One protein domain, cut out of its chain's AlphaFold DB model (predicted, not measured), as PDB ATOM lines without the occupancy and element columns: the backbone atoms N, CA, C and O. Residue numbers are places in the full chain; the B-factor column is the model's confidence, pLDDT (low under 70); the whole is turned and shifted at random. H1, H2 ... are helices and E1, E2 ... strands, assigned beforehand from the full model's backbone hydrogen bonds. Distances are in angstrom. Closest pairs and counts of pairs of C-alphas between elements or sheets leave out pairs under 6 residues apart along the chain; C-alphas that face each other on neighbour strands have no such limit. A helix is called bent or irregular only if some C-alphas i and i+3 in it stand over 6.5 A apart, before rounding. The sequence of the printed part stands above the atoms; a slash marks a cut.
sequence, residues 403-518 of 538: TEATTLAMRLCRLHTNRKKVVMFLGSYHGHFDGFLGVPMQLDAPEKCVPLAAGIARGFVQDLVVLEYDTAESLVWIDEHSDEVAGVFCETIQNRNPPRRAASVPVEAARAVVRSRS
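What this domain is: This is residues 403 to 518 of the 538 residues of the protein "Hypothetical protein" of Haptolina brevifila (UniProt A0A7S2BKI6). A small parallel sheet stands between helices in three layers, H3 and H4 over one face and H1 over the other, while the hairpin E2 and E3, with short H2, packs beside edge strand E4. The printed part has 116 residues, with four named helices and five named strands in the order H1 E1 E2 E3 H2 E4 H3 E5 H4, class mixed. The larger sheet runs E4 E1 E5. The whole is compact, radius of gyration of the C-alphas 13.5 A, spans 37 by 33 by 29 A.

How they stand to each other: Start at inner strand E1, residues 421 to 425. Parallel to it runs E5, residues 485 to 489, N 486 and O 421 at 2.8 A; also parallel is E4, residues 464 to 467, N 465 and O 422 at 2.8 A. H1, residues 403 to 417, is over E5, height over the sheet 8.7 A; closest C-alphas, Arg 414 and Ala 486, 4.9 A. On the opposite face H3, residues 472 to 483, has height 9.3 A; E4, H3, E5 form a split strand-helix-strand unit, E1 between its strands, crossover right-handed. H3 is irregular, C-alphas 480 and 483 being 7.4 A apart. H4, residues 505 to 517, only just touches H3, with 3 pairs of C-alphas within 8 A, through its residues 510 to 514 alone; closest, Asp 479 and Val 513, 6.7 A. E2, residues 438 to 440, and E3, residues 449 to 451, form an antiparallel hairpin, N 450 and O 439 at 2.8 A. H2, residues 458 to 461, is not on the larger sheet. Every O i to N i+4 pair is within hydrogen-bond range in H1, 7 of 8 in H3, 8 of 9 in H4; H2 is too short.

Where its parts are: Find C-alpha 403 at (-26.605, 66.959, -127.253); H1 runs 21.1 A. H4 ends at C-alpha 517, (-36.271, 42.871, -135.358), after 18.9 A.

The domain as a whole: The printed part has no cut. Links E1 to E2 and E5 to H4 are long. Residues 443 to 444 and 496 to 518 have pLDDT under 70.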
ATOM      1  N   THR A 403     -25.536  67.228-128.232       91.19
ATOM      2  CA  THR A 403     -26.605  66.959-127.253       91.19
ATOM      3  C   THR A 403     -27.995  67.013-127.894       91.19
ATOM      4  O   THR A 403     -28.836  66.154-127.634       91.19
ATOM      5  N   GLU A 404     -28.262  67.992-128.765       89.75
ATOM      6  CA  GLU A 404     -29.519  68.034-129.523       89.75
ATOM      7  C   GLU A 404     -29.641  66.838-130.478       89.75
ATOM      8  O   GLU A 404     -30.731  66.286-130.623       89.75
ATOM      9  N   ALA A 405     -28.535  66.399-131.090       92.38
ATOM     10  CA  ALA A 405     -28.524  65.267-132.015       92.38
ATOM     11  C   ALA A 405     -28.870  63.945-131.314       92.38
ATOM     12  O   ALA A 405     -29.741  63.214-131.791       92.38
ATOM     13  N   THR A 406     -28.256  63.654-130.161       93.31
ATOM     14  CA  THR A 406     -28.571  62.454-129.366       93.31
ATOM     15  C   THR A 406     -29.988  62.515-128.799       93.31
ATOM     16  O   THR A 406     -30.712  61.524-128.870       93.31
ATOM     17  N   THR A 407     -30.442  63.685-128.337       92.25
ATOM     18  CA  THR A 407     -31.819  63.900-127.851       92.25
ATOM     19  C   THR A 407     -32.858  63.680-128.957       92.25
ATOM     20  O   THR A 407     -33.869  63.002-128.748       92.25
ATOM     21  N   LEU A 408     -32.616  64.217-130.159       90.50
ATOM     22  CA  LEU A 408     -33.495  64.033-131.311       90.50
ATOM     23  C   LEU A 408     -33.485  62.578-131.786       90.50
ATOM     24  O   LEU A 408     -34.555  62.017-132.015       90.50
ATOM     25  N   ALA A 409     -32.317  61.939-131.873       92.94
ATOM     26  CA  ALA A 409     -32.199  60.524-132.213       92.94
ATOM     27  C   ALA A 409     -32.942  59.635-131.201       92.94
ATOM     28  O   ALA A 409     -33.728  58.781-131.604       92.94
ATOM     29  N   MET A 410     -32.789  59.885-129.895       93.06
ATOM     30  CA  MET A 410     -33.510  59.186-128.824       93.06
ATOM     31  C   MET A 410     -35.024  59.302-129.008       93.06
ATOM     32  O   MET A 410     -35.764  58.324-128.878       93.06
ATOM     33  N   ARG A 411     -35.501  60.494-129.367       87.75
ATOM     34  CA  ARG A 411     -36.915  60.735-129.639       87.75
ATOM     35  C   ARG A 411     -37.399  60.069-130.927       87.75
ATOM     36  O   ARG A 411     -38.502  59.531-130.927       87.75
ATOM     37  N   LEU A 412     -36.612  60.076-132.002       87.25
ATOM     38  CA  LEU A 412     -36.937  59.375-133.249       87.25
ATOM     39  C   LEU A 412     -37.014  57.861-133.018       87.25
ATOM     40  O   LEU A 412     -37.967  57.229-133.466       87.25
ATOM     41  N   CYS A 413     -36.088  57.306-132.232       87.69
ATOM     42  CA  CYS A 413     -36.134  55.942-131.716       87.69
ATOM     43  C   CYS A 413     -37.447  55.659-130.967       87.69
ATOM     44  O   CYS A 413     -38.173  54.735-131.338       87.69
ATOM     45  N   ARG A 414     -37.806  56.475-129.962       88.00
ATOM     46  CA  ARG A 414     -39.061  56.328-129.191       88.00
ATOM     47  C   ARG A 414     -40.311  56.439-130.069       88.00
ATOM     48  O   ARG A 414     -41.220  55.624-129.934       88.00
ATOM     49  N   LEU A 415     -40.344  57.387-131.008       84.50
ATOM     50  CA  LEU A 415     -41.459  57.578-131.941       84.50
ATOM     51  C   LEU A 415     -41.617  56.394-132.906       84.50
ATOM     52  O   LEU A 415     -42.725  55.897-133.080       84.50
ATOM     53  N   HIS A 416     -40.522  55.946-133.525       82.94
ATOM     54  CA  HIS A 416     -40.535  54.870-134.518       82.94
ATOM     55  C   HIS A 416     -40.892  53.513-133.901       82.94
ATOM     56  O   HIS A 416     -41.622  52.728-134.500       82.94
ATOM     57  N   THR A 417     -40.398  53.240-132.692       81.75
ATOM     58  CA  THR A 417     -40.618  51.959-132.006       81.75
ATOM     59  C   THR A 417     -41.862  51.930-131.114       81.75
ATOM     60  O   THR A 417     -42.311  50.841-130.762       81.75
ATOM     61  N   ASN A 418     -42.404  53.094-130.727       82.31
ATOM     62  CA  ASN A 418     -43.397  53.264-129.654       82.31
ATOM     63  C   ASN A 418     -42.948  52.668-128.298       82.31
ATOM     64  O   ASN A 418     -43.758  52.192-127.502       82.31
ATOM     65  N   ARG A 419     -41.639  52.679-128.035       87.69
ATOM     66  CA  ARG A 419     -41.020  52.166-126.804       87.69
ATOM     67  C   ARG A 419     -40.434  53.311-125.981       87.69
ATOM     68  O   ARG A 419     -40.349  54.440-126.463       87.69
ATOM     69  N   LYS A 420     -40.041  53.033-124.735       88.31
ATOM     70  CA  LYS A 420     -39.584  54.069-123.792       88.31
ATOM     71  C   LYS A 420     -38.132  53.927-123.365       88.31
ATOM     72  O   LYS A 420     -37.436  54.946-123.366       88.31
ATOM     73  N   LYS A 421     -37.681  52.711-123.029       93.94
ATOM     74  CA  LYS A 421     -36.332  52.489-122.497       93.94
ATOM     75  C   LYS A 421     -35.286  52.888-123.530       93.94
ATOM     76  O   LYS A 421     -35.435  52.618-124.721       93.94
ATOM     77  N   VAL A 422     -34.233  53.546-123.083       95.88
ATOM     78  CA  VAL A 422     -33.099  53.961-123.906       95.88
ATOM     79  C   VAL A 422     -31.878  53.316-123.293       95.88
ATOM     80  O   VAL A 422     -31.614  53.515-122.114       95.88
ATOM     81  N   VAL A 423     -31.165  52.514-124.075       95.75
ATOM     82  CA  VAL A 423     -29.939  51.864-123.614       95.75
ATOM     83  C   VAL A 423     -28.761  52.750-123.967       95.75
ATOM     84  O   VAL A 423     -28.644  53.191-125.108       95.75
ATOM     85  N   MET A 424     -27.861  52.953-123.017       94.38
ATOM     86  CA  MET A 424     -26.484  53.368-123.264       94.38
ATOM     87  C   MET A 424     -25.528  52.462-122.483       94.38
ATOM     88  O   MET A 424     -25.962  51.559-121.768       94.38
ATOM     89  N   PHE A 425     -24.227  52.705-122.616       88.44
ATOM     90  CA  PHE A 425     -23.200  51.897-121.967       88.44
ATOM     91  C   PHE A 425     -22.388  52.704-120.949       88.44
ATOM     92  O   PHE A 425     -22.148  53.902-121.130       88.44
ATOM     93  N   LEU A 426     -21.941  52.036-119.886       84.38
ATOM     94  CA  LEU A 426     -21.047  52.579-118.867       84.38
ATOM     95  C   LEU A 426     -19.788  53.152-119.520       84.38
ATOM     96  O   LEU A 426     -19.132  52.489-120.319       84.38
ATOM     97  N   GLY A 427     -19.446  54.389-119.162       77.94
ATOM     98  CA  GLY A 427     -18.289  55.101-119.706       77.94
ATOM     99  C   GLY A 427     -18.544  55.877-121.001       77.94
ATOM    100  O   GLY A 427     -17.690  56.688-121.355       77.94
ATOM    101  N   SER A 428     -19.695  55.696-121.666       85.75
ATOM    102  CA  SER A 428     -20.042  56.460-122.872       85.75
ATOM    103  C   SER A 428     -20.512  57.886-122.571       85.75
ATOM    104  O   SER A 428     -21.156  58.139-121.553       85.75
ATOM    105  N   TYR A 429     -20.260  58.807-123.503       87.31
ATOM    106  CA  TYR A 429     -20.729  60.193-123.462       87.31
ATOM    107  C   TYR A 429     -21.685  60.510-124.623       87.31
ATOM    108  O   TYR A 429     -21.301  60.472-125.789       87.31
ATOM    109  N   HIS A 430     -22.925  60.894-124.293       93.75
ATOM    110  CA  HIS A 430     -23.988  61.221-125.263       93.75
ATOM    111  C   HIS A 430     -24.481  62.672-125.155       93.75
ATOM    112  O   HIS A 430     -25.621  62.986-125.505       93.75
ATOM    113  N   GLY A 431     -23.620  63.573-124.676       91.00
ATOM    114  CA  GLY A 431     -23.972  64.961-124.374       91.00
ATOM    115  C   GLY A 431     -24.527  65.142-122.959       91.00
ATOM    116  O   GLY A 431     -24.397  64.270-122.104       91.00
ATOM    117  N   HIS A 432     -25.146  66.296-122.717       91.44
ATOM    118  CA  HIS A 432     -25.623  66.732-121.396       91.44
ATOM    119  C   HIS A 432     -27.159  66.850-121.322       91.44
ATOM    120  O   HIS A 432     -27.693  67.713-120.626       91.44
ATOM    121  N   PHE A 433     -27.887  66.033-122.085       92.50
ATOM    122  CA  PHE A 433     -29.335  65.916-121.927       92.50
ATOM    123  C   PHE A 433     -29.629  64.968-120.766       92.50
ATOM    124  O   PHE A 433     -29.192  63.821-120.796       92.50
ATOM    125  N   ASP A 434     -30.399  65.431-119.785       88.94
ATOM    126  CA  ASP A 434     -30.699  64.743-118.522       88.94
ATOM    127  C   ASP A 434     -31.108  63.270-118.672       88.94
ATOM    128  O   ASP A 434     -30.745  62.441-117.842       88.94
ATOM    129  N   GLY A 435     -31.806  62.906-119.755       89.25
ATOM    130  CA  GLY A 435     -32.189  61.517-120.037       89.25
ATOM    131  C   GLY A 435     -31.039  60.571-120.412       89.25
ATOM    132  O   GLY A 435     -31.294  59.384-120.575       89.25
ATOM    133  N   PHE A 436     -29.805  61.069-120.534       93.69
ATOM    134  CA  PHE A 436     -28.559  60.291-120.614       93.69
ATOM    135  C   PHE A 436     -27.663  60.467-119.368       93.69
ATOM    136  O   PHE A 436     -26.605  59.850-119.285       93.69
ATOM    137  N   LEU A 437     -28.055  61.294-118.391       91.56
ATOM    138  CA  LEU A 437     -27.248  61.620-117.206       91.56
ATOM    139  C   LEU A 437     -27.688  60.812-115.977       91.56
ATOM    140  O   LEU A 437     -28.008  61.362-114.920       91.56
ATOM    141  N   GLY A 438     -27.698  59.487-116.119       86.56
ATOM    142  CA  GLY A 438     -27.990  58.549-115.035       86.56
ATOM    143  C   GLY A 438     -26.923  57.471-114.874       86.56
ATOM    144  O   GLY A 438     -26.137  57.209-115.783       86.56
ATOM    145  N   VAL A 439     -26.911  56.846-113.700       87.31
ATOM    146  CA  VAL A 439     -26.057  55.699-113.359       87.31
ATOM    147  C   VAL A 439     -26.908  54.601-112.719       87.31
ATOM    148  O   VAL A 439     -27.849  54.929-111.992       87.31
ATOM    149  N   PRO A 440     -26.624  53.312-112.964       82.69
ATOM    150  CA  PRO A 440     -27.409  52.230-112.386       82.69
ATOM    151  C   PRO A 440     -27.135  52.151-110.878       82.69
ATOM    152  O   PRO A 440     -25.983  52.251-110.455       82.69
ATOM    153  N   MET A 441     -28.174  51.972-110.051       74.12
ATOM    154  CA  MET A 441     -27.986  51.830-108.595       74.12
ATOM    155  C   MET A 441     -27.158  50.595-108.228       74.12
ATOM    156  O   MET A 441     -26.424  50.614-107.242       74.12
ATOM    157  N   GLN A 442     -27.298  49.522-109.007       70.00
ATOM    158  CA  GLN A 442     -26.562  48.270-108.870       70.00
ATOM    159  C   GLN A 442     -26.318  47.706-110.279       70.00
ATOM    160  O   GLN A 442     -27.157  47.881-111.164       70.00
ATOM    161  N   LEU A 443     -25.171  47.060-110.509       64.38
ATOM    162  CA  LEU A 443     -24.778  46.563-111.840       64.38
ATOM    163  C   LEU A 443     -25.687  45.435-112.366       64.38
ATOM    164  O   LEU A 443     -25.781  45.234-113.571       64.38
ATOM    165  N   ASP A 444     -26.366  44.723-111.470       68.94
ATOM    166  CA  ASP A 444     -27.350  43.670-111.741       68.94
ATOM    167  C   ASP A 444     -28.784  44.196-111.963       68.94
ATOM    168  O   ASP A 444     -29.678  43.417-112.287       68.94
ATOM    169  N   ALA A 445     -29.008  45.511-111.843       75.88
ATOM    170  CA  ALA A 445     -30.285  46.174-112.121       75.88
ATOM    171  C   ALA A 445     -30.092  47.410-113.034       75.88
ATOM    172  O   ALA A 445     -30.322  48.549-112.604       75.88
ATOM    173  N   PRO A 446     -29.640  47.218-114.291       79.00
ATOM    174  CA  PRO A 446     -29.190  48.299-115.173       79.00
ATOM    175  C   PRO A 446     -30.293  49.284-115.590       79.00
ATOM    176  O   PRO A 446     -29.992  50.400-116.013       79.00
ATOM    177  N   GLU A 447     -31.567  48.902-115.474       83.06
ATOM    178  CA  GLU A 447     -32.736  49.759-115.705       83.06
ATOM    179  C   GLU A 447     -33.117  50.641-114.504       83.06
ATOM    180  O   GLU A 447     -33.944  51.541-114.636       83.06
ATOM    181  N   LYS A 448     -32.522  50.416-113.324       84.50
ATOM    182  CA  LYS A 448     -32.781  51.210-112.113       84.50
ATOM    183  C   LYS A 448     -31.772  52.347-111.992       84.50
ATOM    184  O   LYS A 448     -30.961  52.390-111.063       84.50
ATOM    185  N   CYS A 449     -31.819  53.267-112.950       86.31
ATOM    186  CA  CYS A 449     -30.941  54.430-112.956       86.31
ATOM    187  C   CYS A 449     -31.344  55.477-111.907       86.31
ATOM    188  O   CYS A 449     -32.520  55.800-111.729       86.31
ATOM    189  N   VAL A 450     -30.341  56.066-111.259       86.69
ATOM    190  CA  VAL A 450     -30.453  57.290-110.455       86.69
ATOM    191  C   VAL A 450     -29.729  58.450-111.143       86.69
ATOM    192  O   VAL A 450     -28.805  58.207-111.924       86.69
ATOM    193  N   PRO A 451     -30.136  59.709-110.890       85.62
ATOM    194  CA  PRO A 451     -29.465  60.883-111.441       85.62
ATOM    195  C   PRO A 451     -27.962  60.909-111.135       85.62
ATOM    196  O   PRO A 451     -27.561  60.704-109.991       85.62
ATOM    197  N   LEU A 452     -27.139  61.202-112.146       85.56
ATOM    198  CA  LEU A 452     -25.675  61.274-112.022       85.56
ATOM    199  C   LEU A 452     -25.205  62.447-111.140       85.56
ATOM    200  O   LEU A 452     -24.134  62.378-110.538       85.56
ATOM    201  N   ALA A 453     -25.982  63.531-111.079       80.06
ATOM    202  CA  ALA A 453     -25.648  64.744-110.340       80.06
ATOM    203  C   ALA A 453     -26.904  65.433-109.780       80.06
ATOM    204  O   ALA A 453     -28.026  65.202-110.238       80.06
ATOM    205  N   ALA A 454     -26.704  66.314-108.796       76.75
ATOM    206  CA  ALA A 454     -27.759  67.179-108.280       76.75
ATOM    207  C   ALA A 454     -28.311  68.107-109.380       76.75
ATOM    208  O   ALA A 454     -27.569  68.563-110.247       76.75
ATOM    209  N   GLY A 455     -29.616  68.390-109.331       74.38
ATOM    210  CA  GLY A 455     -30.331  69.196-110.329       74.38
ATOM    211  C   GLY A 455     -31.018  68.385-111.436       74.38
ATOM    212  O   GLY A 455     -31.999  68.860-111.997       74.38
ATOM    213  N   ILE A 456     -30.587  67.146-111.697       74.94
ATOM    214  CA  ILE A 456     -31.256  66.246-112.648       74.94
ATOM    215  C   ILE A 456     -32.454  65.572-111.960       74.94
ATOM    216  O   ILE A 456     -32.301  64.837-110.980       74.94
ATOM    217  N   ALA A 457     -33.663  65.792-112.479       76.75
ATOM    218  CA  ALA A 457     -34.874  65.184-111.930       76.75
ATOM    219  C   ALA A 457     -34.924  63.666-112.200       76.75
ATOM    220  O   ALA A 457     -34.690  63.216-113.324       76.75
ATOM    221  N   ARG A 458     -35.324  62.863-111.197       76.81
ATOM    222  CA  ARG A 458     -35.412  61.385-111.307       76.81
ATOM    223  C   ARG A 458     -36.225  60.906-112.519       76.81
ATOM    224  O   ARG A 458     -35.892  59.887-113.115       76.81
ATOM    225  N   GLY A 459     -37.258  61.656-112.911       80.25
ATOM    226  CA  GLY A 459     -38.112  61.337-114.060       80.25
ATOM    227  C   GLY A 459     -37.407  61.345-115.423       80.25
ATOM    228  O   GLY A 459     -37.914  60.722-116.350       80.25
ATOM    229  N   PHE A 460     -36.243  61.991-115.568       85.94
ATOM    230  CA  PHE A 460     -35.474  61.941-116.818       85.94
ATOM    231  C   PHE A 460     -34.781  60.592-117.035       85.94
ATOM    232  O   PHE A 460     -34.752  60.093-118.159       85.94
ATOM    233  N   VAL A 461     -34.260  59.997-115.959       88.94
ATOM    234  CA  VAL A 461     -33.473  58.752-115.998       88.94
ATOM    235  C   VAL A 461     -34.309  57.494-115.732       88.94
ATOM    236  O   VAL A 461     -33.796  56.392-115.862       88.94
ATOM    237  N   GLN A 462     -35.605  57.633-115.425       89.44
ATOM    238  CA  GLN A 462     -36.525  56.507-115.169       89.44
ATOM    239  C   GLN A 462     -36.637  55.511-116.348       89.44
ATOM    240  O   GLN A 462     -36.964  54.346-116.156       89.44
ATOM    241  N   ASP A 463     -36.430  56.005-117.574       92.38
ATOM    242  CA  ASP A 463     -36.492  55.254-118.831       92.38
ATOM    243  C   ASP A 463     -35.076  55.071-119.427       92.38
ATOM    244  O   ASP A 463     -34.937  54.749-120.609       92.38
ATOM    245  N   LEU A 464     -34.018  55.324-118.647       95.06
ATOM    246  CA  LEU A 464     -32.627  55.084-119.029       95.06
ATOM    247  C   LEU A 464     -32.183  53.710-118.519       95.06
ATOM    248  O   LEU A 464     -32.504  53.301-117.406       95.06
ATOM    249  N   VAL A 465     -31.414  53.013-119.345       94.69
ATOM    250  CA  VAL A 465     -30.745  51.760-119.008       94.69
ATOM    251  C   VAL A 465     -29.265  51.947-119.297       94.69
ATOM    252  O   VAL A 465     -28.903  52.379-120.394       94.69
ATOM    253  N   VAL A 466     -28.410  51.615-118.335       90.69
ATOM    254  CA  VAL A 466     -26.958  51.750-118.480       90.69
ATOM    255  C   VAL A 466     -26.310  50.381-118.293       90.69
ATOM    256  O   VAL A 466     -26.245  49.862-117.182       90.69
ATOM    257  N   LEU A 467     -25.860  49.797-119.402       86.38
ATOM    258  CA  LEU A 467     -25.269  48.458-119.474       86.38
ATOM    259  C   LEU A 467     -23.737  48.502-119.473       86.38
ATOM    260  O   LEU A 467     -23.137  49.550-119.710       86.38
ATOM    261  N   GLU A 468     -23.077  47.369-119.256       84.88
ATOM    262  CA  GLU A 468     -21.619  47.290-119.364       84.88
ATOM    263  C   GLU A 468     -21.173  47.294-120.837       84.88
ATOM    264  O   GLU A 468     -21.746  46.612-121.687       84.88
ATOM    265  N   TYR A 469     -20.153  48.086-121.171       80.75
ATOM    266  CA  TYR A 469     -19.634  48.144-122.539       80.75
ATOM    267  C   TYR A 469     -18.852  46.867-122.885       80.75
ATOM    268  O   TYR A 469     -18.109  46.361-122.052       80.75
ATOM    269  N   ASP A 470     -18.987  46.384-124.125       76.38
ATOM    270  CA  ASP A 470     -18.225  45.244-124.673       76.38
ATOM    271  C   ASP A 470     -18.379  43.907-123.901       76.38
ATOM    272  O   ASP A 470     -17.438  43.128-123.768       76.38
ATOM    273  N   THR A 471     -19.590  43.617-123.404       74.75
ATOM    274  CA  THR A 471     -19.938  42.333-122.755       74.75
ATOM    275  C   THR A 471     -21.032  41.580-123.514       74.75
ATOM    276  O   THR A 471     -21.938  42.182-124.102       74.75
ATOM    277  N   ALA A 472     -20.972  40.244-123.495       72.44
ATOM    278  CA  ALA A 472     -21.977  39.396-124.138       72.44
ATOM    279  C   ALA A 472     -23.331  39.510-123.420       72.44
ATOM    280  O   ALA A 472     -24.383  39.558-124.049       72.44
ATOM    281  N   GLU A 473     -23.286  39.636-122.102       77.12
ATOM    282  CA  GLU A 473     -24.419  39.772-121.201       77.12
ATOM    283  C   GLU A 473     -25.226  41.044-121.473       77.12
ATOM    284  O   GLU A 473     -26.454  41.012-121.454       77.12
ATOM    285  N   SER A 474     -24.562  42.145-121.833       77.88
ATOM    286  CA  SER A 474     -25.251  43.369-122.254       77.88
ATOM    287  C   SER A 474     -25.934  43.216-123.616       77.88
ATOM    288  O   SER A 474     -27.011  43.771-123.824       77.88
ATOM    289  N   LEU A 475     -25.363  42.435-124.541       75.38
ATOM    290  CA  LEU A 475     -26.021  42.111-125.815       75.38
ATOM    291  C   LEU A 475     -27.238  41.196-125.606       75.38
ATOM    292  O   LEU A 475     -28.266  41.415-126.246       75.38
ATOM    293  N   VAL A 476     -27.145  40.229-124.688       77.00
ATOM    294  CA  VAL A 476     -28.280  39.384-124.285       77.00
ATOM    295  C   VAL A 476     -29.372  40.235-123.643       77.00
ATOM    296  O   VAL A 476     -30.505  40.195-124.114       77.00
ATOM    297  N   TRP A 477     -29.035  41.100-122.678       85.81
ATOM    298  CA  TRP A 477     -29.999  42.015-122.058       85.81
ATOM    299  C   TRP A 477     -30.710  42.886-123.103       85.81
ATOM    300  O   TRP A 477     -31.923  43.069-123.021       85.81
ATOM    301  N   ILE A 478     -29.986  43.397-124.111       80.81
ATOM    302  CA  ILE A 478     -30.560  44.185-125.217       80.81
ATOM    303  C   ILE A 478     -31.520  43.358-126.076       80.81
ATOM    304  O   ILE A 478     -32.554  43.894-126.476       80.81
ATOM    305  N   ASP A 479     -31.210  42.096-126.389       72.81
ATOM    306  CA  ASP A 479     -32.124  41.237-127.152       72.81
ATOM    307  C   ASP A 479     -33.374  40.890-126.333       72.81
ATOM    308  O   ASP A 479     -34.497  41.036-126.835       72.81
ATOM    309  N   GLU A 480     -33.180  40.535-125.060       76.94
ATOM    310  CA  GLU A 480     -34.240  40.236-124.097       76.94
ATOM    311  C   GLU A 480     -35.183  41.433-123.912       76.94
ATOM    312  O   GLU A 480     -36.395  41.312-124.063       76.94
ATOM    313  N   HIS A 481     -34.644  42.631-123.697       84.31
ATOM    314  CA  HIS A 481     -35.433  43.843-123.470       84.31
ATOM    315  C   HIS A 481     -35.700  44.644-124.749       84.31
ATOM    316  O   HIS A 481     -36.233  45.757-124.681       84.31
ATOM    317  N   SER A 482     -35.402  44.092-125.933       82.25
ATOM    318  CA  SER A 482     -35.656  44.744-127.230       82.25
ATOM    319  C   SER A 482     -37.124  45.168-127.398       82.25
ATOM    320  O   SER A 482     -37.452  46.049-128.196       82.25
ATOM    321  N   ASP A 483     -38.026  44.570-126.623       76.75
ATOM    322  CA  ASP A 483     -39.453  44.867-126.531       76.75
ATOM    323  C   ASP A 483     -39.787  46.217-125.906       76.75
ATOM    324  O   ASP A 483     -40.723  46.879-126.363       76.75
ATOM    325  N   GLU A 484     -38.946  46.688-124.994       87.00
ATOM    326  CA  GLU A 484     -39.104  47.939-124.257       87.00
ATOM    327  C   GLU A 484     -38.057  48.991-124.645       87.00
ATOM    328  O   GLU A 484     -38.258  50.182-124.382       87.00
ATOM    329  N   VAL A 485     -36.965  48.566-125.294       89.75
ATOM    330  CA  VAL A 485     -35.873  49.419-125.776       89.75
ATOM    331  C   VAL A 485     -36.234  50.090-127.100       89.75
ATOM    332  O   VAL A 485     -36.412  49.450-128.140       89.75
ATOM    333  N   ALA A 486     -36.306  51.416-127.053       91.56
ATOM    334  CA  ALA A 486     -36.517  52.302-128.186       91.56
ATOM    335  C   ALA A 486     -35.271  52.475-129.061       91.56
ATOM    336  O   ALA A 486     -35.381  52.606-130.278       91.56
ATOM    337  N   GLY A 487     -34.090  52.499-128.444       91.44
ATOM    338  CA  GLY A 487     -32.816  52.675-129.129       91.44
ATOM    339  C   GLY A 487     -31.632  52.353-128.226       91.44
ATOM    340  O   GLY A 487     -31.708  52.525-127.009       91.44
ATOM    341  N   VAL A 488     -30.549  51.892-128.852       94.00
ATOM    342  CA  VAL A 488     -29.261  51.598-128.214       94.00
ATOM    343  C   VAL A 488     -28.258  52.657-128.664       94.00
ATOM    344  O   VAL A 488     -27.926  52.749-129.847       94.00
ATOM    345  N   PHE A 489     -27.787  53.460-127.719       94.56
ATOM    346  CA  PHE A 489     -26.854  54.562-127.914       94.56
ATOM    347  C   PHE A 489     -25.446  54.075-127.587       94.56
ATOM    348  O   PHE A 489     -25.020  54.017-126.433       94.56
ATOM    349  N   CYS A 490     -24.732  53.689-128.642       88.12
ATOM    350  CA  CYS A 490     -23.374  53.167-128.576       88.12
ATOM    351  C   CYS A 490     -22.377  54.239-129.026       88.12
ATOM    352  O   CYS A 490     -22.398  54.655-130.185       88.12
ATOM    353  N   GLU A 491     -21.498  54.673-128.123       84.06
ATOM    354  CA  GLU A 491     -20.287  55.401-128.509       84.06
ATOM    355  C   GLU A 491     -19.292  54.359-129.035       84.06
ATOM    356  O   GLU A 491     -18.678  53.633-128.259       84.06
ATOM    357  N   THR A 492     -19.198  54.237-130.361       78.06
ATOM    358  CA  THR A 492     -18.572  53.090-131.052       78.06
ATOM    359  C   THR A 492     -17.104  52.855-130.696       78.06
ATOM    360  O   THR A 492     -16.605  51.740-130.812       78.06
ATOM    361  N   ILE A 493     -16.411  53.920-130.296       76.75
ATOM    362  CA  ILE A 493     -15.108  53.899-129.639       76.75
ATOM    363  C   ILE A 493     -15.233  54.908-128.502       76.75
ATOM    364  O   ILE A 493     -15.336  56.102-128.768       76.75
ATOM    365  N   GLN A 494     -15.261  54.441-127.252       76.50
ATOM    366  CA  GLN A 494     -15.389  55.331-126.099       76.50
ATOM    367  C   GLN A 494     -14.157  56.232-125.975       76.50
ATOM    368  O   GLN A 494     -13.057  55.740-125.726       76.50
ATOM    369  N   ASN A 495     -14.339  57.553-126.056       73.31
ATOM    370  CA  ASN A 495     -13.249  58.529-125.917       73.31
ATOM    371  C   ASN A 495     -12.501  58.402-124.579       73.31
ATOM    372  O   ASN A 495     -11.310  58.695-124.496       73.31
ATOM    373  N   ARG A 496     -13.191  57.943-123.527       69.50
ATOM    374  CA  ARG A 496     -12.613  57.712-122.195       69.50
ATOM    375  C   ARG A 496     -11.736  56.456-122.122       69.50
ATOM    376  O   ARG A 496     -10.790  56.436-121.343       69.50
ATOM    377  N   ASN A 497     -12.054  55.436-122.919       68.19
ATOM    378  CA  ASN A 497     -11.410  54.120-122.921       68.19
ATOM    379  C   ASN A 497     -11.085  53.681-124.367       68.19
ATOM    380  O   ASN A 497     -11.633  52.679-124.837       68.19
ATOM    381  N   PRO A 498     -10.222  54.405-125.107       61.53
ATOM    382  CA  PRO A 498      -9.863  54.017-126.466       61.53
ATOM    383  C   PRO A 498      -9.157  52.647-126.435       61.53
ATOM    384  O   PRO A 498      -8.141  52.491-125.746       61.53
ATOM    385  N   PRO A 499      -9.671  51.622-127.139       54.19
ATOM    386  CA  PRO A 499      -9.141  50.274-127.034       54.19
ATOM    387  C   PRO A 499      -7.786  50.174-127.744       54.19
ATOM    388  O   PRO A 499      -7.577  50.745-128.813       54.19
ATOM    389  N   ARG A 500      -6.856  49.381-127.191       43.88
ATOM    390  CA  ARG A 500      -5.512  49.175-127.779       43.88
ATOM    391  C   ARG A 500      -5.523  48.443-129.135       43.88
ATOM    392  O   ARG A 500      -4.483  48.339-129.778       43.88
ATOM    393  N   ARG A 501      -6.678  47.923-129.560       41.09
ATOM    394  CA  ARG A 501      -6.969  47.393-130.900       41.09
ATOM    395  C   ARG A 501      -8.403  47.764-131.271       41.09
ATOM    396  O   ARG A 501      -9.283  47.704-130.418       41.09
ATOM    397  N   ALA A 502      -8.645  48.090-132.538       40.09
ATOM    398  CA  ALA A 502      -9.986  48.361-133.046       40.09
ATOM    399  C   ALA A 502     -10.815  47.063-133.127       40.09
ATOM    400  O   ALA A 502     -10.783  46.357-134.132       40.09
ATOM    401  N   ALA A 503     -11.553  46.742-132.063       40.41
ATOM    402  CA  ALA A 503     -12.569  45.697-132.084       40.41
ATOM    403  C   ALA A 503     -13.855  46.253-132.721       40.41
ATOM    404  O   ALA A 503     -14.666  46.897-132.063       40.41
ATOM    405  N   SER A 504     -14.051  46.008-134.018       43.53
ATOM    406  CA  SER A 504     -15.239  46.436-134.782       43.53
ATOM    407  C   SER A 504     -16.533  45.677-134.431       43.53
ATOM    408  O   SER A 504     -17.598  45.976-134.970       43.53
ATOM    409  N   VAL A 505     -16.456  44.700-133.525       45.69
ATOM    410  CA  VAL A 505     -17.479  43.672-133.280       45.69
ATOM    411  C   VAL A 505     -18.778  44.193-132.626       45.69
ATOM    412  O   VAL A 505     -19.853  43.831-133.115       45.69
ATOM    413  N   PRO A 506     -18.764  45.051-131.580       50.12
ATOM    414  CA  PRO A 506     -19.989  45.354-130.821       50.12
ATOM    415  C   PRO A 506     -21.044  46.116-131.628       50.12
ATOM    416  O   PRO A 506     -22.246  45.913-131.459       50.12
ATOM    417  N   VAL A 507     -20.598  47.001-132.522       46.97
ATOM    418  CA  VAL A 507     -21.474  47.920-133.259       46.97
ATOM    419  C   VAL A 507     -22.254  47.192-134.346       46.97
ATOM    420  O   VAL A 507     -23.441  47.461-134.521       46.97
ATOM    421  N   GLU A 508     -21.623  46.263-135.066       46.53
ATOM    422  CA  GLU A 508     -22.310  45.464-136.081       46.53
ATOM    423  C   GLU A 508     -23.230  44.419-135.448       46.53
ATOM    424  O   GLU A 508     -24.363  44.278-135.905       46.53
ATOM    425  N   ALA A 509     -22.821  43.790-134.340       49.62
ATOM    426  CA  ALA A 509     -23.673  42.877-133.578       49.62
ATOM    427  C   ALA A 509     -24.930  43.582-133.030       49.62
ATOM    428  O   ALA A 509     -26.052  43.163-133.319       49.62
ATOM    429  N   ALA A 510     -24.773  44.712-132.326       48.00
ATOM    430  CA  ALA A 510     -25.907  45.484-131.812       48.00
ATOM    431  C   ALA A 510     -26.796  46.037-132.943       48.00
ATOM    432  O   ALA A 510     -28.025  46.004-132.844       48.00
ATOM    433  N   ARG A 511     -26.206  46.492-134.062       46.00
ATOM    434  CA  ARG A 511     -26.974  46.891-135.254       46.00
ATOM    435  C   ARG A 511     -27.722  45.715-135.877       46.00
ATOM    436  O   ARG A 511     -28.843  45.930-136.317       46.00
ATOM    437  N   ALA A 512     -27.157  44.510-135.920       48.50
ATOM    438  CA  ALA A 512     -27.822  43.323-136.457       48.50
ATOM    439  C   ALA A 512     -29.000  42.875-135.575       48.50
ATOM    440  O   ALA A 512     -30.084  42.610-136.098       48.50
ATOM    441  N   VAL A 513     -28.837  42.884-134.247       48.59
ATOM    442  CA  VAL A 513     -29.918  42.608-133.280       48.59
ATOM    443  C   VAL A 513     -31.063  43.612-133.450       48.59
ATOM    444  O   VAL A 513     -32.208  43.218-133.671       48.59
ATOM    445  N   VAL A 514     -30.763  44.915-133.464       46.75
ATOM    446  CA  VAL A 514     -31.796  45.950-133.631       46.75
ATOM    447  C   VAL A 514     -32.434  45.896-135.029       46.75
ATOM    448  O   VAL A 514     -33.658  45.919-135.123       46.75
ATOM    449  N   ARG A 515     -31.652  45.763-136.115       45.19
ATOM    450  CA  ARG A 515     -32.164  45.764-137.505       45.19
ATOM    451  C   ARG A 515     -32.963  44.516-137.874       45.19
ATOM    452  O   ARG A 515     -33.951  44.634-138.596       45.19
ATOM    453  N   SER A 516     -32.570  43.336-137.395       42.44
ATOM    454  CA  SER A 516     -33.282  42.082-137.697       42.44
ATOM    455  C   SER A 516     -34.708  42.064-137.130       42.44
ATOM    456  O   SER A 516     -35.597  41.468-137.737       42.44
ATOM    457  N   ARG A 517     -34.953  42.770-136.013       45.28
ATOM    458  CA  ARG A 517     -36.271  42.871-135.358       45.28
ATOM    459  C   ARG A 517     -36.980  44.220-135.525       45.28
ATOM    460  O   ARG A 517     -38.164  44.310-135.210       45.28
ATOM    461  N   SER A 518     -36.328  45.256-136.062       40.41
ATOM    462  CA  SER A 518     -36.969  46.543-136.398       40.41
ATOM    463  C   SER A 518     -37.644  46.557-137.774       40.41
ATOM    464  O   SER A 518     -37.998  47.617-138.282       40.41
TER     465      SER A 518